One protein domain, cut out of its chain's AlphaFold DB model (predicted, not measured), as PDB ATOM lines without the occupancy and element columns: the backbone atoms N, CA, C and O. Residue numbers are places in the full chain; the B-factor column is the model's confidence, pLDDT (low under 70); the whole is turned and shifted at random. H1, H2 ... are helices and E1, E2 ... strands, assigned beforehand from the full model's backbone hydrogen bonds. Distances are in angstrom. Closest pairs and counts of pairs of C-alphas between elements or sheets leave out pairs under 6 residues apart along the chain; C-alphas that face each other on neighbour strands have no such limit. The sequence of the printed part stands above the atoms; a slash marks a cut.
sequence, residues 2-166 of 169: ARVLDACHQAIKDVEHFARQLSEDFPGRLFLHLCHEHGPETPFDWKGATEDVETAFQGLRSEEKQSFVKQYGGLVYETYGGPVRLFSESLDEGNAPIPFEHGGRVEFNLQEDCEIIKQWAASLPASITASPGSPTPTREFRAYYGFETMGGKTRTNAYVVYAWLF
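This is residues 2 to 166 of the 169 residues of an uncharacterized protein of Aspergillus saccharolyticus JOP 1030-1 (UniProt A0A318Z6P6). A small sheet of three strands, E1, E2 and E3, forms the core, with H2 packed over one face and H3 over the other. The long helix H1 passes beside E1 and grazes the sheet with residues 12 to 23, while the last stretch, residues 124 to 166, is a long loop that folds back on the E1 side. The printed part has 165 residues, with three named helices and three named strands in the order H1, E1, H2, E2, E3, H3; the sheet order E1, E2, E3 is mixed. The class is mixed, helices and strands, though under half of the residues are in named elements. The whole is compact, with a radius of gyration of the C-alphas of 16.0 A and spans of 51 by 38 by 32 A.

H1, residues 2 to 25, only grazes the sheet; its closest C-alphas to E1, residues 30 to 36, are those of Ala 19 and His 33, 7.3 A apart. E1 and E2, residues 72 to 78, are parallel at 21 degrees, with N 32 and O 73 within hydrogen-bond range at 2.7 A. Between them in the chain comes H2, residues 46 to 61; E1, H2 and E2 make a strand-helix-strand unit, two parallel neighbour strands with a helix between, whose crossover is right-handed. H2 is on the sheet at a height of 8.7 A, and its closest C-alphas to E2 are those of Val 53 and Gly 74, 6.5 A apart. E2 and E3, residues 84 to 88, form an antiparallel hairpin at 162 degrees, with N 74 and O 87 at 2.7 A. H3, residues 114 to 123, is on the opposite face from H2, at a height of 10.2 A, and on the local plane runs along the strands at 10 degrees to E2. H1 and H3 are close but not clearly touching, the C-alphas of Leu 22 and Lys 118 being the closest at 7.2 A. H2 is apart from H1 and from H3. In H1, H2 and H3 every O i to N i+4 pair is within hydrogen-bond range.

H1 begins at C-alpha 2, (-17.749, -39.748, -8.061), and is 34.6 A long. E1 is 19.6 A, H2 22.6 A, E2 19.8 A and E3 13.5 A. H3 is 14.3 A long and ends at C-alpha 123, (-48.503, -26.996, 15.056).

The C-alphas farthest apart are those of Glu 41 and Gly 133, 52.9 A. The printed part has no cut. The link from E3 to H3 is long, with 25 residues. The mean pLDDT of the printed part is 71.2, and residues 2 to 12, 37 to 42, 63 to 68, 79 to 81 and 128 to 166 are under 70.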
ATOM      1  N   ALA A   2     -17.977 -41.105  -8.605       46.03
ATOM      2  CA  ALA A   2     -17.749 -39.748  -8.061       46.03
ATOM      3  C   ALA A   2     -19.008 -38.844  -8.032       46.03
ATOM      4  O   ALA A   2     -19.346 -38.303  -6.992       46.03
ATOM      5  N   ARG A   3     -19.788 -38.794  -9.125       50.66
ATOM      6  CA  ARG A   3     -21.026 -37.985  -9.202       50.66
ATOM      7  C   ARG A   3     -22.152 -38.418  -8.254       50.66
ATOM      8  O   ARG A   3     -22.995 -37.600  -7.918       50.66
ATOM      9  N   VAL A   4     -22.188 -39.695  -7.866       49.53
ATOM     10  CA  VAL A   4     -23.199 -40.213  -6.927       49.53
ATOM     11  C   VAL A   4     -22.832 -39.778  -5.513       49.53
ATOM     12  O   VAL A   4     -23.680 -39.267  -4.800       49.53
ATOM     13  N   LEU A   5     -21.547 -39.869  -5.157       50.69
ATOM     14  CA  LEU A   5     -21.035 -39.380  -3.874       50.69
ATOM     15  C   LEU A   5     -21.207 -37.860  -3.724       50.69
ATOM     16  O   LEU A   5     -21.581 -37.401  -2.652       50.69
ATOM     17  N   ASP A   6     -21.004 -37.083  -4.792       59.44
ATOM     18  CA  ASP A   6     -21.218 -35.628  -4.761       59.44
ATOM     19  C   ASP A   6     -22.695 -35.251  -4.556       59.44
ATOM     20  O   ASP A   6     -22.992 -34.338  -3.785       59.44
ATOM     21  N   ALA A   7     -23.625 -35.974  -5.191       58.66
ATOM     22  CA  ALA A   7     -25.062 -35.785  -4.985       58.66
ATOM     23  C   ALA A   7     -25.488 -36.159  -3.556       58.66
ATOM     24  O   ALA A   7     -26.242 -35.417  -2.929       58.66
ATOM     25  N   CYS A   8     -24.935 -37.251  -3.012       59.81
ATOM     26  CA  CYS A   8     -25.141 -37.633  -1.617       59.81
ATOM     27  C   CYS A   8     -24.665 -36.533  -0.656       59.81
ATOM     28  O   CYS A   8     -25.417 -36.097   0.212       59.81
ATOM     29  N   HIS A   9     -23.447 -36.018  -0.845       64.25
ATOM     30  CA  HIS A   9     -22.907 -34.946  -0.006       64.25
ATOM     31  C   HIS A   9     -23.710 -33.646  -0.091       64.25
ATOM     32  O   HIS A   9     -23.814 -32.934   0.907       64.25
ATOM     33  N   GLN A  10     -24.249 -33.306  -1.264       68.50
ATOM     34  CA  GLN A  10     -25.065 -32.105  -1.406       68.50
ATOM     35  C   GLN A  10     -26.401 -32.250  -0.675       68.50
ATOM     36  O   GLN A  10     -26.775 -31.350   0.067       68.50
ATOM     37  N   ALA A  11     -27.074 -33.393  -0.785       65.56
ATOM     38  CA  ALA A  11     -28.337 -33.585  -0.084       65.56
ATOM     39  C   ALA A  11     -28.176 -33.633   1.445       65.56
ATOM     40  O   ALA A  11     -29.059 -33.156   2.150       65.56
ATOM     41  N   ILE A  12     -27.052 -34.149   1.973       68.62
ATOM     42  CA  ILE A  12     -26.730 -34.028   3.412       68.62
ATOM     43  C   ILE A  12     -26.737 -32.558   3.815       68.62
ATOM     44  O   ILE A  12     -27.390 -32.186   4.785       68.62
ATOM     45  N   LYS A  13     -26.041 -31.711   3.048       74.50
ATOM     46  CA  LYS A  13     -25.974 -30.272   3.321       74.50
ATOM     47  C   LYS A  13     -27.340 -29.604   3.213       74.50
ATOM     48  O   LYS A  13     -27.617 -28.699   3.990       74.50
ATOM     49  N   ASP A  14     -28.176 -30.039   2.277       76.44
ATOM     50  CA  ASP A  14     -29.522 -29.493   2.105       76.44
ATOM     51  C   ASP A  14     -30.418 -29.858   3.301       76.44
ATOM     52  O   ASP A  14     -31.111 -28.991   3.834       76.44
ATOM     53  N   VAL A  15     -30.343 -31.101   3.790       75.56
ATOM     54  CA  VAL A  15     -31.039 -31.542   5.011       75.56
ATOM     55  C   VAL A  15     -30.509 -30.807   6.243       75.56
ATOM     56  O   VAL A  15     -31.299 -30.346   7.062       75.56
ATOM     57  N   GLU A  16     -29.191 -30.640   6.367       75.62
ATOM     58  CA  GLU A  16     -28.557 -29.865   7.442       75.62
ATOM     59  C   GLU A  16     -29.005 -28.408   7.455       75.62
ATOM     60  O   GLU A  16     -29.341 -27.854   8.506       75.62
ATOM     61  N   HIS A  17     -28.994 -27.781   6.281       79.50
ATOM     62  CA  HIS A  17     -29.412 -26.402   6.111       79.50
ATOM     63  C   HIS A  17     -30.887 -26.239   6.467       79.50
ATOM     64  O   HIS A  17     -31.231 -25.346   7.239       79.50
ATOM     65  N   PHE A  18     -31.738 -27.143   5.980       82.19
ATOM     66  CA  PHE A  18     -33.157 -27.134   6.295       82.19
ATOM     67  C   PHE A  18     -33.423 -27.370   7.783       82.19
ATOM     68  O   PHE A  18     -34.216 -26.650   8.377       82.19
ATOM     69  N   ALA A  19     -32.745 -28.332   8.413       78.06
ATOM     70  CA  ALA A  19     -32.892 -28.609   9.841       78.06
ATOM     71  C   ALA A  19     -32.562 -27.382  10.695       78.06
ATOM     72  O   ALA A  19     -33.278 -27.062  11.648       78.06
ATOM     73  N   ARG A  20     -31.495 -26.667  10.321       77.00
ATOM     74  CA  ARG A  20     -31.126 -25.404  10.957       77.00
ATOM     75  C   ARG A  20     -32.196 -24.340  10.737       77.00
ATOM     76  O   ARG A  20     -32.681 -23.781  11.713       77.00
ATOM     77  N   GLN A  21     -32.605 -24.117   9.488       83.25
ATOM     78  CA  GLN A  21     -33.619 -23.120   9.147       83.25
ATOM     79  C   GLN A  21     -34.948 -23.384   9.867       83.25
ATOM     80  O   GLN A  21     -35.538 -22.467  10.425       83.25
ATOM     81  N   LEU A  22     -35.412 -24.635   9.901       83.25
ATOM     82  CA  LEU A  22     -36.658 -25.011  10.569       83.25
ATOM     83  C   LEU A  22     -36.601 -24.710  12.072       83.25
ATOM     84  O   LEU A  22     -37.582 -24.273  12.666       83.25
ATOM     85  N   SER A  23     -35.439 -24.914  12.683       77.06
ATOM     86  CA  SER A  23     -35.226 -24.635  14.103       77.06
ATOM     87  C   SER A  23     -35.119 -23.137  14.402       77.06
ATOM     88  O   SER A  23     -35.556 -22.698  15.465       77.06
ATOM     89  N   GLU A  24     -34.568 -22.354  13.472       79.50
ATOM     90  CA  GLU A  24     -34.529 -20.886  13.538       79.50
ATOM     91  C   GLU A  24     -35.928 -20.273  13.361       79.50
ATOM     92  O   GLU A  24     -36.306 -19.380  14.118       79.50
ATOM     93  N   ASP A  25     -36.720 -20.782  12.413       83.56
ATOM     94  CA  ASP A  25     -38.084 -20.313  12.134       83.56
ATOM     95  C   ASP A  25     -39.058 -20.627  13.287       83.56
ATOM     96  O   ASP A  25     -40.049 -19.917  13.489       83.56
ATOM     97  N   PHE A  26     -38.792 -21.689  14.055       81.31
ATOM     98  CA  PHE A  26     -39.679 -22.171  15.112       81.31
ATOM     99  C   PHE A  26     -38.966 -22.369  16.459       81.31
ATOM    100  O   PHE A  26     -38.879 -23.500  16.958       81.31
ATOM    101  N   PRO A  27     -38.531 -21.277  17.113       75.69
ATOM    102  CA  PRO A  27     -37.819 -21.359  18.381       75.69
ATOM    103  C   PRO A  27     -38.665 -22.030  19.474       75.69
ATOM    104  O   PRO A  27     -39.898 -21.944  19.503       75.69
ATOM    105  N   GLY A  28     -37.986 -22.727  20.386       73.44
ATOM    106  CA  GLY A  28     -38.604 -23.448  21.502       73.44
ATOM    107  C   GLY A  28     -39.256 -24.784  21.131       73.44
ATOM    108  O   GLY A  28     -39.744 -25.483  22.023       73.44
ATOM    109  N   ARG A  29     -39.263 -25.173  19.853       81.06
ATOM    110  CA  ARG A  29     -39.691 -26.503  19.404       81.06
ATOM    111  C   ARG A  29     -38.486 -27.399  19.175       81.06
ATOM    112  O   ARG A  29     -37.409 -26.922  18.835       81.06
ATOM    113  N   LEU A  30     -38.684 -28.694  19.388       79.25
ATOM    114  CA  LEU A  30     -37.639 -29.694  19.230       79.25
ATOM    115  C   LEU A  30     -37.976 -30.637  18.096       79.25
ATOM    116  O   LEU A  30     -38.962 -31.372  18.153       79.25
ATOM    117  N   PHE A  31     -37.104 -30.618  17.099       81.75
ATOM    118  CA  PHE A  31     -37.162 -31.482  15.937       81.75
ATOM    119  C   PHE A  31     -36.020 -32.479  16.020       81.75
ATOM    120  O   PHE A  31     -34.886 -32.089  16.271       81.75
ATOM    121  N   LEU A  32     -36.336 -33.749  15.819       82.00
ATOM    122  CA  LEU A  32     -35.410 -34.854  15.679       82.00
ATOM    123  C   LEU A  32     -35.360 -35.211  14.196       82.00
ATOM    124  O   LEU A  32     -36.367 -35.567  13.596       82.00
ATOM    125  N   HIS A  33     -34.189 -35.103  13.593       83.19
ATOM    126  CA  HIS A  33     -33.983 -35.440  12.189       83.19
ATOM    127  C   HIS A  33     -33.347 -36.835  12.104       83.19
ATOM    128  O   HIS A  33     -32.422 -37.118  12.853       83.19
ATOM    129  N   LEU A  34     -33.827 -37.725  11.236       79.31
ATOM    130  CA  LEU A  34     -33.210 -39.029  10.982       79.31
ATOM    131  C   LEU A  34     -33.028 -39.210   9.483       79.31
ATOM    132  O   LEU A  34     -33.996 -39.346   8.739       79.31
ATOM    133  N   CYS A  35     -31.781 -39.230   9.037       76.94
ATOM    134  CA  CYS A  35     -31.456 -39.620   7.675       76.94
ATOM    135  C   CYS A  35     -31.212 -41.125   7.631       76.94
ATOM    136  O   CYS A  35     -30.495 -41.659   8.471       76.94
ATOM    137  N   HIS A  36     -31.797 -41.804   6.655       74.38
ATOM    138  CA  HIS A  36     -31.566 -43.223   6.430       74.38
ATOM    139  C   HIS A  36     -31.011 -43.415   5.026       74.38
ATOM    140  O   HIS A  36     -31.657 -43.094   4.023       74.38
ATOM    141  N   GLU A  37     -29.797 -43.951   4.953       68.81
ATOM    142  CA  GLU A  37     -29.200 -44.347   3.687       68.81
ATOM    143  C   GLU A  37     -29.748 -45.716   3.272       68.81
ATOM    144  O   GLU A  37     -29.723 -46.678   4.041       68.81
ATOM    145  N   HIS A  38     -30.248 -45.812   2.044       67.19
ATOM    146  CA  HIS A  38     -30.690 -47.067   1.457       67.19
ATOM    147  C   HIS A  38     -30.081 -47.221   0.059       67.19
ATOM    148  O   HIS A  38     -29.822 -46.244  -0.646       67.19
ATOM    149  N   GLY A  39     -29.789 -48.463  -0.331       60.72
ATOM    150  CA  GLY A  39     -29.273 -48.754  -1.667       60.72
ATOM    151  C   GLY A  39     -30.372 -48.584  -2.723       60.72
ATOM    152  O   GLY A  39     -31.507 -48.955  -2.445       60.72
ATOM    153  N   PRO A  40     -30.052 -48.128  -3.947       60.91
ATOM    154  CA  PRO A  40     -31.028 -47.694  -4.960       60.91
ATOM    155  C   PRO A  40     -32.026 -48.767  -5.432       60.91
ATOM    156  O   PRO A  40     -32.973 -48.448  -6.143       60.91
ATOM    157  N   GLU A  41     -31.809 -50.034  -5.081       67.50
ATOM    158  CA  GLU A  41     -32.648 -51.169  -5.486       67.50
ATOM    159  C   GLU A  41     -33.509 -51.730  -4.342       67.50
ATOM    160  O   GLU A  41     -34.306 -52.645  -4.560       67.50
ATOM    161  N   THR A  42     -33.370 -51.200  -3.125       67.25
ATOM    162  CA  THR A  42     -34.104 -51.680  -1.951       67.25
ATOM    163  C   THR A  42     -35.178 -50.667  -1.570       67.25
ATOM    164  O   THR A  42     -34.830 -49.518  -1.319       67.25
ATOM    165  N   PRO A  43     -36.457 -51.065  -1.464       75.62
ATOM    166  CA  PRO A  43     -37.493 -50.184  -0.941       75.62
ATOM    167  C   PRO A  43     -37.132 -49.674   0.454       75.62
ATOM    168  O   PRO A  43     -36.630 -50.438   1.286       75.62
ATOM    169  N   PHE A  44     -37.429 -48.409   0.726       81.50
ATOM    170  CA  PHE A  44     -37.197 -47.838   2.039       81.50
ATOM    171  C   PHE A  44     -38.052 -48.506   3.124       81.50
ATOM    172  O   PHE A  44     -39.272 -48.647   2.996       81.50
ATOM    173  N   ASP A  45     -37.405 -48.909   4.218       85.06
ATOM    174  CA  ASP A  45     -38.050 -49.548   5.367       85.06
ATOM    175  C   ASP A  45     -38.692 -48.488   6.275       85.06
ATOM    176  O   ASP A  45     -38.196 -48.174   7.356       85.06
ATOM    177  N   TRP A  46     -39.815 -47.922   5.827       87.31
ATOM    178  CA  TRP A  46     -40.563 -46.915   6.587       87.31
ATOM    179  C   TRP A  46     -41.031 -47.405   7.953       87.31
ATOM    180  O   TRP A  46     -41.177 -46.607   8.880       87.31
ATOM    181  N   LYS A  47     -41.288 -48.709   8.074       88.88
ATOM    182  CA  LYS A  47     -41.669 -49.308   9.347       88.88
ATOM    183  C   LYS A  47     -40.491 -49.249  10.318       88.88
ATOM    184  O   LYS A  47     -40.652 -48.687  11.393       88.88
ATOM    185  N   GLY A  48     -39.320 -49.733   9.899       85.94
ATOM    186  CA  GLY A  48     -38.096 -49.633  10.695       85.94
ATOM    187  C   GLY A  48     -37.750 -48.186  11.050       85.94
ATOM    188  O   GLY A  48     -37.460 -47.891  12.200       85.94
ATOM    189  N   ALA A  49     -37.894 -47.251  10.109       85.25
ATOM    190  CA  ALA A  49     -37.641 -45.840  10.393       85.25
ATOM    191  C   ALA A  49     -38.629 -45.222  11.401       85.25
ATOM    192  O   ALA A  49     -38.252 -44.357  12.185       85.25
ATOM    193  N   THR A  50     -39.886 -45.680  11.425       88.62
ATOM    194  CA  THR A  50     -40.860 -45.262  12.450       88.62
ATOM    195  C   THR A  50     -40.490 -45.822  13.829       88.62
ATOM    196  O   THR A  50     -40.570 -45.098  14.818       88.62
ATOM    197  N   GLU A  51     -40.043 -47.081  13.894       86.25
ATOM    198  CA  GLU A  51     -39.538 -47.715  15.126       86.25
ATOM    199  C   GLU A  51     -38.277 -46.995  15.653       86.25
ATOM    200  O   GLU A  51     -38.104 -46.822  16.863       86.25
ATOM    201  N   ASP A  52     -37.427 -46.493  14.755       83.56
ATOM    202  CA  ASP A  52     -36.247 -45.704  15.118       83.56
ATOM    203  C   ASP A  52     -36.624 -44.325  15.686       83.56
ATOM    204  O   ASP A  52     -36.037 -43.884  16.676       83.56
ATOM    205  N   VAL A  53     -37.642 -43.658  15.123       85.25
ATOM    206  CA  VAL A  53     -38.207 -42.416  15.691       85.25
ATOM    207  C   VAL A  53     -38.767 -42.668  17.092       85.25
ATOM    208  O   VAL A  53     -38.517 -41.878  18.002       85.25
ATOM    209  N   GLU A  54     -39.500 -43.768  17.283       85.94
ATOM    210  CA  GLU A  54     -40.045 -44.153  18.588       85.94
ATOM    211  C   GLU A  54     -38.933 -44.339  19.621       85.94
ATOM    212  O   GLU A  54     -38.961 -43.729  20.693       85.94
ATOM    213  N   THR A  55     -37.916 -45.124  19.262       83.12
ATOM    214  CA  THR A  55     -36.744 -45.385  20.102       83.12
ATOM    215  C   THR A  55     -36.030 -44.084  20.459       83.12
ATOM    216  O   THR A  55     -35.630 -43.886  21.607       83.12
ATOM    217  N   ALA A  56     -35.904 -43.163  19.503       79.44
ATOM    218  CA  ALA A  56     -35.290 -41.866  19.734       79.44
ATOM    219  C   ALA A  56     -36.115 -40.989  20.690       79.44
ATOM    220  O   ALA A  56     -35.545 -40.404  21.610       79.44
ATOM    221  N   PHE A  57     -37.443 -40.921  20.538       82.25
ATOM    222  CA  PHE A  57     -38.305 -40.185  21.470       82.25
ATOM    223  C   PHE A  57     -38.254 -40.767  22.886       82.25
ATOM    224  O   PHE A  57     -38.097 -40.015  23.847       82.25
ATOM    225  N   GLN A  58     -38.311 -42.093  23.027       80.06
ATOM    226  CA  GLN A  58     -38.193 -42.767  24.323       80.06
ATOM    227  C   GLN A  58     -36.819 -42.537  24.962       80.06
ATOM    228  O   GLN A  58     -36.724 -42.197  26.144       80.06
ATOM    229  N   GLY A  59     -35.751 -42.675  24.171       77.00
ATOM    230  CA  GLY A  59     -34.378 -42.432  24.599       77.00
ATOM    231  C   GLY A  59     -34.188 -41.001  25.084       77.00
ATOM    232  O   GLY A  59     -33.643 -40.799  26.168       77.00
ATOM    233  N   LEU A  60     -34.735 -40.026  24.351       75.38
ATOM    234  CA  LEU A  60     -34.811 -38.652  24.819       75.38
ATOM    235  C   LEU A  60     -35.545 -38.622  26.167       75.38
ATOM    236  O   LEU A  60     -34.912 -38.279  27.162       75.38
ATOM    237  N   ARG A  61     -36.818 -39.028  26.253       76.44
ATOM    238  CA  ARG A  61     -37.633 -38.901  27.482       76.44
ATOM    239  C   ARG A  61     -37.009 -39.518  28.736       76.44
ATOM    240  O   ARG A  61     -37.300 -39.054  29.836       76.44
ATOM    241  N   SER A  62     -36.148 -40.521  28.578       72.50
ATOM    242  CA  SER A  62     -35.397 -41.138  29.676       72.50
ATOM    243  C   SER A  62     -34.311 -40.238  30.300       72.50
ATOM    244  O   SER A  62     -33.857 -40.510  31.412       72.50
ATOM    245  N   GLU A  63     -33.897 -39.151  29.638       65.31
ATOM    246  CA  GLU A  63     -32.909 -38.203  30.158       65.31
ATOM    247  C   GLU A  63     -33.534 -37.164  31.116       65.31
ATOM    248  O   GLU A  63     -34.472 -36.443  30.773       65.31
ATOM    249  N   GLU A  64     -32.934 -36.980  32.302       50.03
ATOM    250  CA  GLU A  64     -33.430 -36.113  33.399       50.03
ATOM    251  C   GLU A  64     -33.660 -34.622  33.048       50.03
ATOM    252  O   GLU A  64     -34.246 -33.881  33.837       50.03
ATOM    253  N   LYS A  65     -33.213 -34.131  31.883       53.78
ATOM    254  CA  LYS A  65     -33.249 -32.697  31.512       53.78
ATOM    255  C   LYS A  65     -34.458 -32.276  30.671       53.78
ATOM    256  O   LYS A  65     -34.481 -31.161  30.153       53.78
ATOM    257  N   GLN A  66     -35.451 -33.148  30.519       58.31
ATOM    258  CA  GLN A  66     -36.462 -33.022  29.464       58.31
ATOM    259  C   GLN A  66     -37.873 -32.661  29.928       58.31
ATOM    260  O   GLN A  66     -38.799 -32.605  29.122       58.31
ATOM    261  N   SER A  67     -38.042 -32.337  31.210       61.06
ATOM    262  CA  SER A  67     -39.324 -31.902  31.786       61.06
ATOM    263  C   SER A  67     -39.891 -30.614  31.168       61.06
ATOM    264  O   SER A  67     -41.064 -30.300  31.363       61.06
ATOM    265  N   PHE A  68     -39.085 -29.871  30.406       69.19
ATOM    266  CA  PHE A  68     -39.488 -28.631  29.738       69.19
ATOM    267  C   PHE A  68     -40.067 -28.855  28.337       69.19
ATOM    268  O   PHE A  68     -40.739 -27.967  27.807       69.19
ATOM    269  N   VAL A  69     -39.841 -30.027  27.738       76.38
ATOM    270  CA  VAL A  69     -40.306 -30.342  26.386       76.38
ATOM    271  C   VAL A  69     -41.706 -30.922  26.458       76.38
ATOM    272  O   VAL A  69     -41.925 -31.966  27.070       76.38
ATOM    273  N   LYS A  70     -42.668 -30.256  25.818       83.06
ATOM    274  CA  LYS A  70     -44.050 -30.748  25.787       83.06
ATOM    275  C   LYS A  70     -44.209 -31.924  24.833       83.06
ATOM    276  O   LYS A  70     -44.801 -32.921  25.220       83.06
ATOM    277  N   GLN A  71     -43.655 -31.813  23.631       88.31
ATOM    278  CA  GLN A  71     -43.756 -32.834  22.595       88.31
ATOM    279  C   GLN A  71     -42.571 -32.716  21.635       88.31
ATOM    280  O   GLN A  71     -42.194 -31.600  21.269       88.31
ATOM    281  N   TYR A  72     -42.018 -33.851  21.214       86.75
ATOM    282  CA  TYR A  72     -41.018 -33.901  20.147       86.75
ATOM    283  C   TYR A  72     -41.661 -34.006  18.758       86.75
ATOM    284  O   TYR A  72     -42.689 -34.662  18.576       86.75
ATOM    285  N   GLY A  73     -41.036 -33.373  17.765       90.38
ATOM    286  CA  GLY A  73     -41.278 -33.625  16.345       90.38
ATOM    287  C   GLY A  73     -40.151 -34.462  15.750       90.38
ATOM    288  O   GLY A  73     -39.001 -34.306  16.142       90.38
ATOM    289  N   GLY A  74     -40.460 -35.336  14.801       90.25
ATOM    290  CA  GLY A  74     -39.524 -36.218  14.112       90.25
ATOM    291  C   GLY A  74     -39.637 -36.050  12.600       90.25
ATOM    292  O   GLY A  74     -40.743 -35.995  12.074       90.25
ATOM    293  N   LEU A  75     -38.511 -35.965  11.896       91.44
ATOM    294  CA  LEU A  75     -38.435 -35.920  10.439       91.44
ATOM    295  C   LEU A  75     -37.538 -37.061   9.968       91.44
ATOM    296  O   LEU A  75     -36.357 -37.085  10.305       91.44
ATOM    297  N   VAL A  76     -38.084 -37.981   9.181       89.19
ATOM    298  CA  VAL A  76     -37.340 -39.100   8.589       89.19
ATOM    299  C   VAL A  76     -37.123 -38.827   7.112       89.19
ATOM    300  O   VAL A  76     -38.096 -38.671   6.379       89.19
ATOM    301  N   TYR A  77     -35.866 -38.819   6.679       85.25
ATOM    302  CA  TYR A  77     -35.451 -38.576   5.300       85.25
ATOM    303  C   TYR A  77     -35.083 -39.899   4.618       85.25
ATOM    304  O   TYR A  77     -34.171 -40.603   5.068       85.25
ATOM    305  N   GLU A  78     -35.775 -40.226   3.523       80.31
ATOM    306  CA  GLU A  78     -35.418 -41.339   2.644       80.31
ATOM    307  C   GLU A  78     -34.271 -40.925   1.714       80.31
ATOM    308  O   GLU A  78     -34.488 -40.244   0.713       80.31
ATOM    309  N   THR A  79     -33.042 -41.388   1.976       68.44
ATOM    310  CA  THR A  79     -31.850 -41.051   1.171       68.44
ATOM    311  C   THR A  79     -31.673 -39.555   0.871       68.44
ATOM    312  O   THR A  79     -32.362 -38.657   1.346       68.44
ATOM    313  N   TYR A  80     -30.666 -39.271   0.067       63.53
ATOM    314  CA  TYR A  80     -30.260 -37.957  -0.377       63.53
ATOM    315  C   TYR A  80     -31.160 -37.446  -1.512       63.53
ATOM    316  O   TYR A  80     -30.798 -37.535  -2.683       63.53
ATOM    317  N   GLY A  81     -32.341 -36.926  -1.153       64.81
ATOM    318  CA  GLY A  81     -33.301 -36.297  -2.076       64.81
ATOM    319  C   GLY A  81     -34.630 -37.041  -2.263       64.81
ATOM    320  O   GLY A  81     -35.425 -36.638  -3.112       64.81
ATOM    321  N   GLY A  82     -34.870 -38.112  -1.502       79.62
ATOM    322  CA  GLY A  82     -36.165 -38.788  -1.455       79.62
ATOM    323  C   GLY A  82     -37.168 -38.088  -0.528       79.62
ATOM    324  O   GLY A  82     -36.883 -37.016   0.020       79.62
ATOM    325  N   PRO A  83     -38.373 -38.658  -0.380       88.94
ATOM    326  CA  PRO A  83     -39.414 -38.088   0.457       88.94
ATOM    327  C   PRO A  83     -39.023 -38.042   1.940       88.94
ATOM    328  O   PRO A  83     -38.246 -38.849   2.455       88.94
ATOM    329  N   VAL A  84     -39.619 -37.084   2.642       91.38
ATOM    330  CA  VAL A  84     -39.580 -36.951   4.092       91.38
ATOM    331  C   VAL A  84     -40.932 -37.353   4.676       91.38
ATOM    332  O   VAL A  84     -41.983 -36.995   4.136       91.38
ATOM    333  N   ARG A  85     -40.915 -38.076   5.796       94.88
ATOM    334  CA  ARG A  85     -42.098 -38.289   6.639       94.88
ATOM    335  C   ARG A  85     -41.937 -37.550   7.956       94.88
ATOM    336  O   ARG A  85     -40.850 -37.529   8.533       94.88
ATOM    337  N   LEU A  86     -43.027 -36.946   8.416       95.88
ATOM    338  CA  LEU A  86     -43.064 -36.147   9.636       95.88
ATOM    339  C   LEU A  86     -43.850 -36.903  10.707       95.88
ATOM    340  O   LEU A  86     -44.873 -37.523  10.411       95.88
ATOM    341  N   PHE A  87     -43.384 -36.832  11.946       95.31
ATOM    342  CA  PHE A  87     -43.941 -37.557  13.079       95.31
ATOM    343  C   PHE A  87     -44.045 -36.650  14.293       95.31
ATOM    344  O   PHE A  87     -43.112 -35.922  14.609       95.31
ATOM    345  N   SER A  88     -45.138 -36.740  15.028       94.81
ATOM    346  CA  SER A  88     -45.241 -36.157  16.361       94.81
ATOM    347  C   SER A  88     -45.108 -37.260  17.400       94.81
ATOM    348  O   SER A  88     -45.628 -38.361  17.225       94.81
ATOM    349  N   GLU A  89     -44.422 -36.977  18.498       92.00
ATOM    350  CA  GLU A  89     -44.406 -37.875  19.648       92.00
ATOM    351  C   GLU A  89     -45.834 -38.116  20.162       92.00
ATOM    352  O   GLU A  89     -46.629 -37.177  20.287       92.00
ATOM    353  N   SER A  90     -46.158 -39.371  20.476       89.12
ATOM    354  CA  SER A  90     -47.385 -39.693  21.200       89.12
ATOM    355  C   SER A  90     -47.275 -39.230  22.652       89.12
ATOM    356  O   SER A  90     -46.301 -39.526  23.336       89.12
ATOM    357  N   LEU A  91     -48.301 -38.533  23.142       84.25
ATOM    358  CA  LEU A  91     -48.362 -38.106  24.544       84.25
ATOM    359  C   LEU A  91     -48.730 -39.248  25.500       84.25
ATOM    360  O   LEU A  91     -48.527 -39.133  26.706       84.25
ATOM    361  N   ASP A  92     -49.267 -40.337  24.959       83.12
ATOM    362  CA  ASP A  92     -49.527 -41.562  25.699       83.12
ATOM    363  C   ASP A  92     -48.253 -42.417  25.741       83.12
ATOM    364  O   ASP A  92     -47.650 -42.703  24.699       83.12
ATOM    365  N   GLU A  93     -47.850 -42.828  26.943       73.12
ATOM    366  CA  GLU A  93     -46.636 -43.612  27.173       73.12
ATOM    367  C   GLU A  93     -46.701 -44.979  26.468       73.12
ATOM    368  O   GLU A  93     -47.690 -45.705  26.578       73.12
ATOM    369  N   GLY A  94     -45.632 -45.335  25.749       70.06
ATOM    370  CA  GLY A  94     -45.514 -46.618  25.043       70.06
ATOM    371  C   GLY A  94     -46.272 -46.708  23.715       70.06
ATOM    372  O   GLY A  94     -46.349 -47.790  23.138       70.06
ATOM    373  N   ASN A  95     -46.831 -45.598  23.226       82.69
ATOM    374  CA  ASN A  95     -47.475 -45.544  21.916       82.69
ATOM    375  C   ASN A  95     -46.500 -45.096  20.819       82.69
ATOM    376  O   ASN A  95     -45.633 -44.246  21.029       82.69
ATOM    377  N   ALA A  96     -46.715 -45.638  19.619       88.81
ATOM    378  CA  ALA A  96     -45.942 -45.298  18.434       88.81
ATOM    379  C   ALA A  96     -46.060 -43.800  18.071       88.81
ATOM    380  O   ALA A  96     -47.095 -43.175  18.336       88.81
ATOM    381  N   PRO A  97     -45.040 -43.220  17.410       92.31
ATOM    382  CA  PRO A  97     -45.102 -41.873  16.862       92.31
ATOM    383  C   PRO A  97     -46.301 -41.693  15.929       92.31
ATOM    384  O   PRO A  97     -46.628 -42.569  15.125       92.31
ATOM    385  N   ILE A  98     -46.935 -40.528  16.004       95.38
ATOM    386  CA  ILE A  98     -48.103 -40.185  15.196       95.38
ATOM    387  C   ILE A  98     -47.609 -39.611  13.863       95.38
ATOM    388  O   ILE A  98     -47.007 -38.535  13.872       95.38
ATOM    389  N   PRO A  99     -47.839 -40.277  12.716       95.69
ATOM    390  CA  PRO A  99     -47.469 -39.721  11.422       95.69
ATOM    391  C   PRO A  99     -48.333 -38.497  11.103       95.69
ATOM    392  O   PRO A  99     -49.540 -38.484  11.350       95.69
ATOM    393  N   PHE A 100     -47.720 -37.470  10.525       97.25
ATOM    394  CA  PHE A 100     -48.445 -36.318  10.012       97.25
ATOM    395  C   PHE A 100     -49.024 -36.627   8.632       97.25
ATOM    396  O   PHE A 100     -48.302 -37.022   7.715       97.25
ATOM    397  N   GLU A 101     -50.325 -36.394   8.479       96.88
ATOM    398  CA  GLU A 101     -51.031 -36.521   7.210       96.88
ATOM    399  C   GLU A 101     -51.552 -35.154   6.756       96.88
ATOM    400  O   GLU A 101     -52.187 -34.426   7.521       96.88
ATOM    401  N   HIS A 102     -51.322 -34.817   5.487       95.88
ATOM    402  CA  HIS A 102     -51.870 -33.619   4.862       95.88
ATOM    403  C   HIS A 102     -52.449 -33.962   3.491       95.88
ATOM    404  O   HIS A 102     -51.738 -34.404   2.588       95.88
ATOM    405  N   GLY A 103     -53.762 -33.775   3.327       93.94
ATOM    406  CA  GLY A 103     -54.447 -34.057   2.062       93.94
ATOM    407  C   GLY A 103     -54.350 -35.521   1.609       93.94
ATOM    408  O   GLY A 103     -54.229 -35.770   0.412       93.94
ATOM    409  N   GLY A 104     -54.357 -36.485   2.540       94.31
ATOM    410  CA  GLY A 104     -54.224 -37.916   2.233       94.31
ATOM    411  C   GLY A 104     -52.791 -38.387   1.967       94.31
ATOM    412  O   GLY A 104     -52.587 -39.537   1.582       94.31
ATOM    413  N   ARG A 105     -51.793 -37.509   2.136       95.81
ATOM    414  CA  ARG A 105     -50.368 -37.803   1.939       95.81
ATOM    415  C   ARG A 105     -49.639 -37.801   3.279       95.81
ATOM    416  O   ARG A 105     -49.891 -36.933   4.111       95.81
ATOM    417  N   VAL A 106     -48.693 -38.725   3.436       95.25
ATOM    418  CA  VAL A 106     -47.764 -38.792   4.583       95.25
ATOM    419  C   VAL A 106     -46.302 -38.571   4.179       95.25
ATOM    420  O   VAL A 106     -45.438 -38.455   5.041       95.25
ATOM    421  N   GLU A 107     -46.031 -38.514   2.872       95.44
ATOM    422  CA  GLU A 107     -44.713 -38.304   2.271       95.44
ATOM    423  C   GLU A 107     -44.656 -36.948   1.564       95.44
ATOM    424  O   GLU A 107     -45.538 -36.596   0.763       95.44
ATOM    425  N   PHE A 108     -43.589 -36.209   1.848       93.94
ATOM    426  CA  PHE A 108     -43.395 -34.831   1.412       93.94
ATOM    427  C   PHE A 108     -42.036 -34.657   0.740       93.94
ATOM    428  O   PHE A 108     -41.087 -35.368   1.051       93.94
ATOM    429  N   ASN A 109     -41.915 -33.699  -0.170       91.69
ATOM    430  CA  ASN A 109     -40.632 -33.281  -0.717       91.69
ATOM    431  C   ASN A 109     -40.128 -32.040   0.035       91.69
ATOM    432  O   ASN A 109     -40.866 -31.075   0.209       91.69
ATOM    433  N   LEU A 110     -38.858 -32.041   0.448       86.50
ATOM    434  CA  LEU A 110     -38.276 -30.964   1.258       86.50
ATOM    435  C   LEU A 110     -38.384 -29.573   0.610       86.50
ATOM    436  O   LEU A 110     -38.599 -28.580   1.302       86.50
ATOM    437  N   GLN A 111     -38.214 -29.497  -0.713       85.69
ATOM    438  CA  GLN A 111     -38.216 -28.239  -1.458       85.69
ATOM    439  C   GLN A 111     -39.634 -27.830  -1.863       85.69
ATOM    440  O   GLN A 111     -40.001 -26.666  -1.713       85.69
ATOM    441  N   GLU A 112     -40.432 -28.776  -2.360       91.38
ATOM    442  CA  GLU A 112     -41.768 -28.486  -2.900       91.38
ATOM    443  C   GLU A 112     -42.823 -28.315  -1.799       91.38
ATOM    444  O   GLU A 112     -43.688 -27.446  -1.899       91.38
ATOM    445  N   ASP A 113     -42.733 -29.101  -0.724       93.75
ATOM    446  CA  ASP A 113     -43.701 -29.119   0.376       93.75
ATOM    447  C   ASP A 113     -43.181 -28.355   1.616       93.75
ATOM    448  O   ASP A 113     -43.679 -28.548   2.728       93.75
ATOM    449  N   CYS A 114     -42.196 -27.461   1.452       91.06
ATOM    450  CA  CYS A 114     -41.579 -26.699   2.548       91.06
ATOM    451  C   CYS A 114     -42.621 -25.998   3.439       91.06
ATOM    452  O   CYS A 114     -42.577 -26.115   4.663       91.06
ATOM    453  N   GLU A 115     -43.623 -25.347   2.843       93.94
ATOM    454  CA  GLU A 115     -44.691 -24.675   3.595       93.94
ATOM    455  C   GLU A 115     -45.557 -25.651   4.407       93.94
ATOM    456  O   GLU A 115     -45.987 -25.319   5.511       93.94
ATOM    457  N   ILE A 116     -45.777 -26.876   3.917       96.00
ATOM    458  CA  ILE A 116     -46.509 -27.917   4.656       96.00
ATOM    459  C   ILE A 116     -45.678 -28.383   5.855       96.00
ATOM    460  O   ILE A 116     -46.205 -28.503   6.962       96.00
ATOM    461  N   ILE A 117     -44.370 -28.582   5.664       94.44
ATOM    462  CA  ILE A 117     -43.458 -28.961   6.750       94.44
ATOM    463  C   ILE A 117     -43.409 -27.851   7.810       94.44
ATOM    464  O   ILE A 117     -43.468 -28.137   9.006       94.44
ATOM    465  N   LYS A 118     -43.384 -26.578   7.397       93.44
ATOM    466  CA  LYS A 118     -43.452 -25.430   8.313       93.44
ATOM    467  C   LYS A 118     -44.784 -25.351   9.058       93.44
ATOM    468  O   LYS A 118     -44.789 -25.070  10.253       93.44
ATOM    469  N   GLN A 119     -45.910 -25.628   8.401       95.50
ATOM    470  CA  GLN A 119     -47.218 -25.692   9.066       95.50
ATOM    471  C   GLN A 119     -47.267 -26.803  10.118       95.50
ATOM    472  O   GLN A 119     -47.728 -26.567  11.239       95.50
ATOM    473  N   TRP A 120     -46.753 -27.990   9.790       96.44
ATOM    474  CA  TRP A 120     -46.603 -29.072  10.757       96.44
ATOM    475  C   TRP A 120     -45.711 -28.648  11.931       96.44
ATOM    476  O   TRP A 120     -46.122 -28.775  13.085       96.44
ATOM    477  N   ALA A 121     -44.547 -28.057  11.663       91.94
ATOM    478  CA  ALA A 121     -43.637 -27.582  12.700       91.94
ATOM    479  C   ALA A 121     -44.302 -26.543  13.615       91.94
ATOM    480  O   ALA A 121     -44.228 -26.656  14.837       91.94
ATOM    481  N   ALA A 122     -45.033 -25.582  13.045       91.44
ATOM    482  CA  ALA A 122     -45.783 -24.574  13.791       91.44
ATOM    483  C   ALA A 122     -46.851 -25.185  14.714       91.44
ATOM    484  O   ALA A 122     -47.118 -24.637  15.788       91.44
ATOM    485  N   SER A 123     -47.445 -26.312  14.307       93.31
ATOM    486  CA  SER A 123     -48.503 -26.996  15.056       93.31
ATOM    487  C   SER A 123     -48.009 -27.676  16.337       93.31
ATOM    488  O   SER A 123     -48.794 -27.859  17.268       93.31
ATOM    489  N   LEU A 124     -46.715 -28.003  16.421       90.06
ATOM    490  CA  LEU A 124     -46.136 -28.595  17.625       90.06
ATOM    491  C   LEU A 124     -46.122 -27.581  18.780       90.06
ATOM    492  O   LEU A 124     -45.903 -26.382  18.561       90.06
ATOM    493  N   PRO A 125     -46.313 -28.028  20.032       87.12
ATOM    494  CA  PRO A 125     -46.248 -27.150  21.185       87.12
ATOM    495  C   PRO A 125     -44.809 -26.682  21.428       87.12
ATOM    496  O   PRO A 125     -43.876 -27.481  21.488       87.12
ATOM    497  N   ALA A 126     -44.632 -25.379  21.649       80.94
ATOM    498  CA  ALA A 126     -43.369 -24.863  22.159       80.94
ATOM    499  C   ALA A 126     -43.107 -25.392  23.581       80.94
ATOM    500  O   ALA A 126     -44.027 -25.535  24.402       80.94
ATOM    501  N   SER A 127     -41.838 -25.668  23.866       74.31
ATOM    502  CA  SER A 127     -41.346 -26.047  25.187       74.31
ATOM    503  C   SER A 127     -41.642 -24.950  26.207       74.31
ATOM    504  O   SER A 127     -41.748 -23.767  25.876       74.31
ATOM    505  N   ILE A 128     -41.786 -25.340  27.470       64.31
ATOM    506  CA  ILE A 128     -41.950 -24.387  28.564       64.31
ATOM    507  C   ILE A 128     -40.611 -23.670  28.722       64.31
ATOM    508  O   ILE A 128     -39.623 -24.281  29.126       64.31
ATOM    509  N   THR A 129     -40.571 -22.377  28.396       54.34
ATOM    510  CA  THR A 129     -39.431 -21.521  28.720       54.34
ATOM    511  C   THR A 129     -39.195 -21.608  30.218       54.34
ATOM    512  O   THR A 129     -40.058 -21.229  31.014       54.34
ATOM    513  N   ALA A 130     -38.043 -22.145  30.602       47.41
ATOM    514  CA  ALA A 130     -37.625 -22.134  31.985       47.41
ATOM    515  C   ALA A 130     -37.547 -20.664  32.444       47.41
ATOM    516  O   ALA A 130     -37.122 -19.800  31.677       47.41
ATOM    517  N   SER A 131     -38.036 -20.365  33.652       44.66
ATOM    518  CA  SER A 131     -38.103 -19.009  34.214       44.66
ATOM    519  C   SER A 131     -36.809 -18.214  33.978       44.66
ATOM    520  O   SER A 131     -35.739 -18.834  33.975       44.66
ATOM    521  N   PRO A 132     -36.861 -16.870  33.857       41.66
ATOM    522  CA  PRO A 132     -35.663 -16.046  33.708       41.66
ATOM    523  C   PRO A 132     -34.606 -16.426  34.756       41.66
ATOM    524  O   PRO A 132     -34.879 -16.370  35.955       41.66
ATOM    525  N   GLY A 133     -33.425 -16.871  34.311       45.00
ATOM    526  CA  GLY A 133     -32.333 -17.338  35.182       45.00
ATOM    527  C   GLY A 133     -32.218 -18.858  35.373       45.00
ATOM    528  O   GLY A 133     -31.308 -19.315  36.062       45.00
ATOM    529  N   SER A 134     -33.093 -19.654  34.761       41.88
ATOM    530  CA  SER A 134     -32.916 -21.108  34.670       41.88
ATOM    531  C   SER A 134     -31.810 -21.445  33.662       41.88
ATOM    532  O   SER A 134     -31.652 -20.701  32.693       41.88
ATOM    533  N   PRO A 135     -31.046 -22.541  33.841       40.59
ATOM    534  CA  PRO A 135     -30.023 -22.923  32.877       40.59
ATOM    535  C   PRO A 135     -30.668 -23.119  31.505       40.59
ATOM    536  O   PRO A 135     -31.452 -24.045  31.298       40.59
ATOM    537  N   THR A 136     -30.339 -22.225  30.579       44.41
ATOM    538  CA  THR A 136     -30.720 -22.341  29.179       44.41
ATOM    539  C   THR A 136     -30.173 -23.667  28.665       44.41
ATOM    540  O   THR A 136     -28.989 -23.945  28.888       44.41
ATOM    541  N   PRO A 137     -30.977 -24.517  28.012       43.53
ATOM    542  CA  PRO A 137     -30.452 -25.740  27.438       43.53
ATOM    543  C   PRO A 137     -29.553 -25.397  26.242       43.53
ATOM    544  O   PRO A 137     -29.980 -25.365  25.097       43.53
ATOM    545  N   THR A 138     -28.277 -25.134  26.511       39.00
ATOM    546  CA  THR A 138     -27.207 -25.053  25.519       39.00
ATOM    547  C   THR A 138     -26.793 -26.465  25.146       39.00
ATOM    548  O   THR A 138     -25.868 -27.043  25.716       39.00
ATOM    549  N   ARG A 139     -27.506 -27.067  24.197       45.38
ATOM    550  CA  ARG A 139     -27.060 -28.310  23.568       45.38
ATOM    551  C   ARG A 139     -27.330 -28.249  22.069       45.38
ATOM    552  O   ARG A 139     -28.451 -28.459  21.631       45.38
ATOM    553  N   GLU A 140     -26.268 -28.006  21.301       43.53
ATOM    554  CA  GLU A 140     -26.123 -28.613  19.977       43.53
ATOM    555  C   GLU A 140     -26.101 -30.128  20.190       43.53
ATOM    556  O   GLU A 140     -25.171 -30.664  20.807       43.53
ATOM    557  N   PHE A 141     -27.138 -30.826  19.739       40.41
ATOM    558  CA  PHE A 141     -27.085 -32.279  19.704       40.41
ATOM    559  C   PHE A 141     -26.194 -32.711  18.537       40.41
ATOM    560  O   PHE A 141     -26.350 -32.254  17.405       40.41
ATOM    561  N   ARG A 142     -25.199 -33.543  18.849       41.66
ATOM    562  CA  ARG A 142     -24.220 -34.053  17.889       41.66
ATOM    563  C   ARG A 142     -24.821 -35.207  17.095       41.66
ATOM    564  O   ARG A 142     -25.429 -36.101  17.672       41.66
ATOM    565  N   ALA A 143     -24.524 -35.215  15.799       35.78
ATOM    566  CA  ALA A 143     -24.656 -36.361  14.913       35.78
ATOM    567  C   ALA A 143     -24.111 -37.645  15.569       35.78
ATOM    568  O   ALA A 143     -22.912 -37.736  15.848       35.78
ATOM    569  N   TYR A 144     -24.970 -38.641  15.793       37.94
ATOM    570  CA  TYR A 144     -24.543 -39.991  16.150       37.94
ATOM    571  C   TYR A 144     -24.452 -40.841  14.884       37.94
ATOM    572  O   TYR A 144     -25.445 -41.398  14.434       37.94
ATOM    573  N   TYR A 145     -23.243 -40.990  14.340       36.94
ATOM    574  CA  TYR A 145     -22.964 -42.008  13.326       36.94
ATOM    575  C   TYR A 145     -22.915 -43.388  13.999       36.94
ATOM    576  O   TYR A 145     -21.855 -43.851  14.421       36.94
ATOM    577  N   GLY A 146     -24.072 -44.025  14.168       34.28
ATOM    578  CA  GLY A 146     -24.172 -45.379  14.706       34.28
ATOM    579  C   GLY A 146     -24.085 -46.430  13.601       34.28
ATOM    580  O   GLY A 146     -25.080 -46.720  12.952       34.28
ATOM    581  N   PHE A 147     -22.919 -47.047  13.395       35.91
ATOM    582  CA  PHE A 147     -22.844 -48.309  12.649       35.91
ATOM    583  C   PHE A 147     -23.191 -49.458  13.602       35.91
ATOM    584  O   PHE A 147     -22.293 -50.062  14.189       35.91
ATOM    585  N   GLU A 148     -24.471 -49.775  13.793       34.19
ATOM    586  CA  GLU A 148     -24.835 -50.971  14.558       34.19
ATOM    587  C   GLU A 148     -24.959 -52.198  13.653       34.19
ATOM    588  O   GLU A 148     -25.780 -52.280  12.741       34.19
ATOM    589  N   THR A 149     -24.122 -53.201  13.930       29.25
ATOM    590  CA  THR A 149     -24.254 -54.531  13.328       29.25
ATOM    591  C   THR A 149     -25.168 -55.363  14.225       29.25
ATOM    592  O   THR A 149     -24.704 -56.090  15.099       29.25
ATOM    593  N   MET A 150     -26.480 -55.261  14.037       29.23
ATOM    594  CA  MET A 150     -27.448 -56.097  14.755       29.23
ATOM    595  C   MET A 150     -27.639 -57.431  14.009       29.23
ATOM    596  O   MET A 150     -28.170 -57.481  12.901       29.23
ATOM    597  N   GLY A 151     -27.170 -58.536  14.601       29.73
ATOM    598  CA  GLY A 151     -27.497 -59.898  14.145       29.73
ATOM    599  C   GLY A 151     -26.882 -60.345  12.810       29.73
ATOM    600  O   GLY A 151     -27.513 -61.093  12.067       29.73
ATOM    601  N   GLY A 152     -25.668 -59.894  12.472       28.56
ATOM    602  CA  GLY A 152     -24.955 -60.351  11.267       28.56
ATOM    603  C   GLY A 152     -25.470 -59.768   9.944       28.56
ATOM    604  O   GLY A 152     -25.001 -60.165   8.879       28.56
ATOM    605  N   LYS A 153     -26.400 -58.807   9.996       30.00
ATOM    606  CA  LYS A 153     -26.754 -57.945   8.865       30.00
ATOM    607  C   LYS A 153     -26.157 -56.565   9.116       30.00
ATOM    608  O   LYS A 153     -26.530 -55.888  10.067       30.00
ATOM    609  N   THR A 154     -25.224 -56.148   8.270       32.94
ATOM    610  CA  THR A 154     -24.760 -54.761   8.232       32.94
ATOM    611  C   THR A 154     -25.907 -53.913   7.680       32.94
ATOM    612  O   THR A 154     -26.125 -53.884   6.472       32.94
ATOM    613  N   ARG A 155     -26.707 -53.290   8.553       36.97
ATOM    614  CA  ARG A 155     -27.607 -52.204   8.151       36.97
ATOM    615  C   ARG A 155     -26.800 -50.914   8.257       36.97
ATOM    616  O   ARG A 155     -26.398 -50.519   9.347       36.97
ATOM    617  N   THR A 156     -26.485 -50.307   7.117       34.72
ATOM    618  CA  THR A 156     -25.783 -49.021   7.046       34.72
ATOM    619  C   THR A 156     -26.760 -47.903   7.398       34.72
ATOM    620  O   THR A 156     -27.177 -47.143   6.536       34.72
ATOM    621  N   ASN A 157     -27.184 -47.820   8.656       41.91
ATOM    622  CA  ASN A 157     -28.093 -46.766   9.077       41.91
ATOM    623  C   ASN A 157     -27.267 -45.610   9.655       41.91
ATOM    624  O   ASN A 157     -27.043 -45.512  10.857       41.91
ATOM    625  N   ALA A 158     -26.739 -44.754   8.782       40.88
ATOM    626  CA  ALA A 158     -26.100 -43.517   9.208       40.88
ATOM    627  C   ALA A 158     -27.182 -42.498   9.606       40.88
ATOM    628  O   ALA A 158     -27.618 -41.706   8.778       40.88
ATOM    629  N   TYR A 159     -27.628 -42.525  10.861       46.44
ATOM    630  CA  TYR A 159     -28.545 -41.509  11.376       46.44
ATOM    631  C   TYR A 159     -27.798 -40.207  11.629       46.44
ATOM    632  O   TYR A 159     -26.685 -40.204  12.157       46.44
ATOM    633  N   VAL A 160     -28.434 -39.081  11.320       43.91
ATOM    634  CA  VAL A 160     -27.969 -37.794  11.824       43.91
ATOM    635  C   VAL A 160     -29.066 -37.114  12.610       43.91
ATOM    636  O   VAL A 160     -29.918 -36.438  12.047       43.91
ATOM    637  N   VAL A 161     -29.007 -37.311  13.927       48.44
ATOM    638  CA  VAL A 161     -29.894 -36.659  14.884       48.44
ATOM    639  C   VAL A 161     -29.417 -35.234  15.119       48.44
ATOM    640  O   VAL A 161     -28.423 -35.005  15.806       48.44
ATOM    641  N   TYR A 162     -30.154 -34.279  14.564       50.72
ATOM    642  CA  TYR A 162     -30.100 -32.891  15.001       50.72
ATOM    643  C   TYR A 162     -31.261 -32.664  15.963       50.72
ATOM    644  O   TYR A 162     -32.382 -33.041  15.639       50.72
ATOM    645  N   ALA A 163     -30.986 -32.067  17.118       46.62
ATOM    646  CA  ALA A 163     -31.988 -31.490  18.001       46.62
ATOM    647  C   ALA A 163     -31.488 -30.101  18.396       46.62
ATOM    648  O   ALA A 163     -30.383 -29.961  18.926       46.62
ATOM    649  N   TRP A 164     -32.277 -29.078  18.076       49.44
ATOM    650  CA  TRP A 164     -31.889 -27.681  18.232       49.44
ATOM    651  C   TRP A 164     -32.727 -27.031  19.328       49.44
ATOM    652  O   TRP A 164     -33.938 -26.887  19.206       49.44
ATOM    653  N   LEU A 165     -32.062 -26.623  20.403       43.25
ATOM    654  CA  LEU A 165     -32.638 -25.817  21.473       43.25
ATOM    655  C   LEU A 165     -32.039 -24.423  21.358       43.25
ATOM    656  O   LEU A 165     -30.900 -24.221  21.775       43.25
ATOM    657  N   PHE A 166     -32.767 -23.466  20.778       40.47
ATOM    658  CA  PHE A 166     -32.303 -22.081  20.772       40.47
ATOM    659  C   PHE A 166     -32.936 -21.233  21.872       40.47
ATOM    660  O   PHE A 166     -34.133 -21.283  22.152       40.47
TER     661      PHE A 166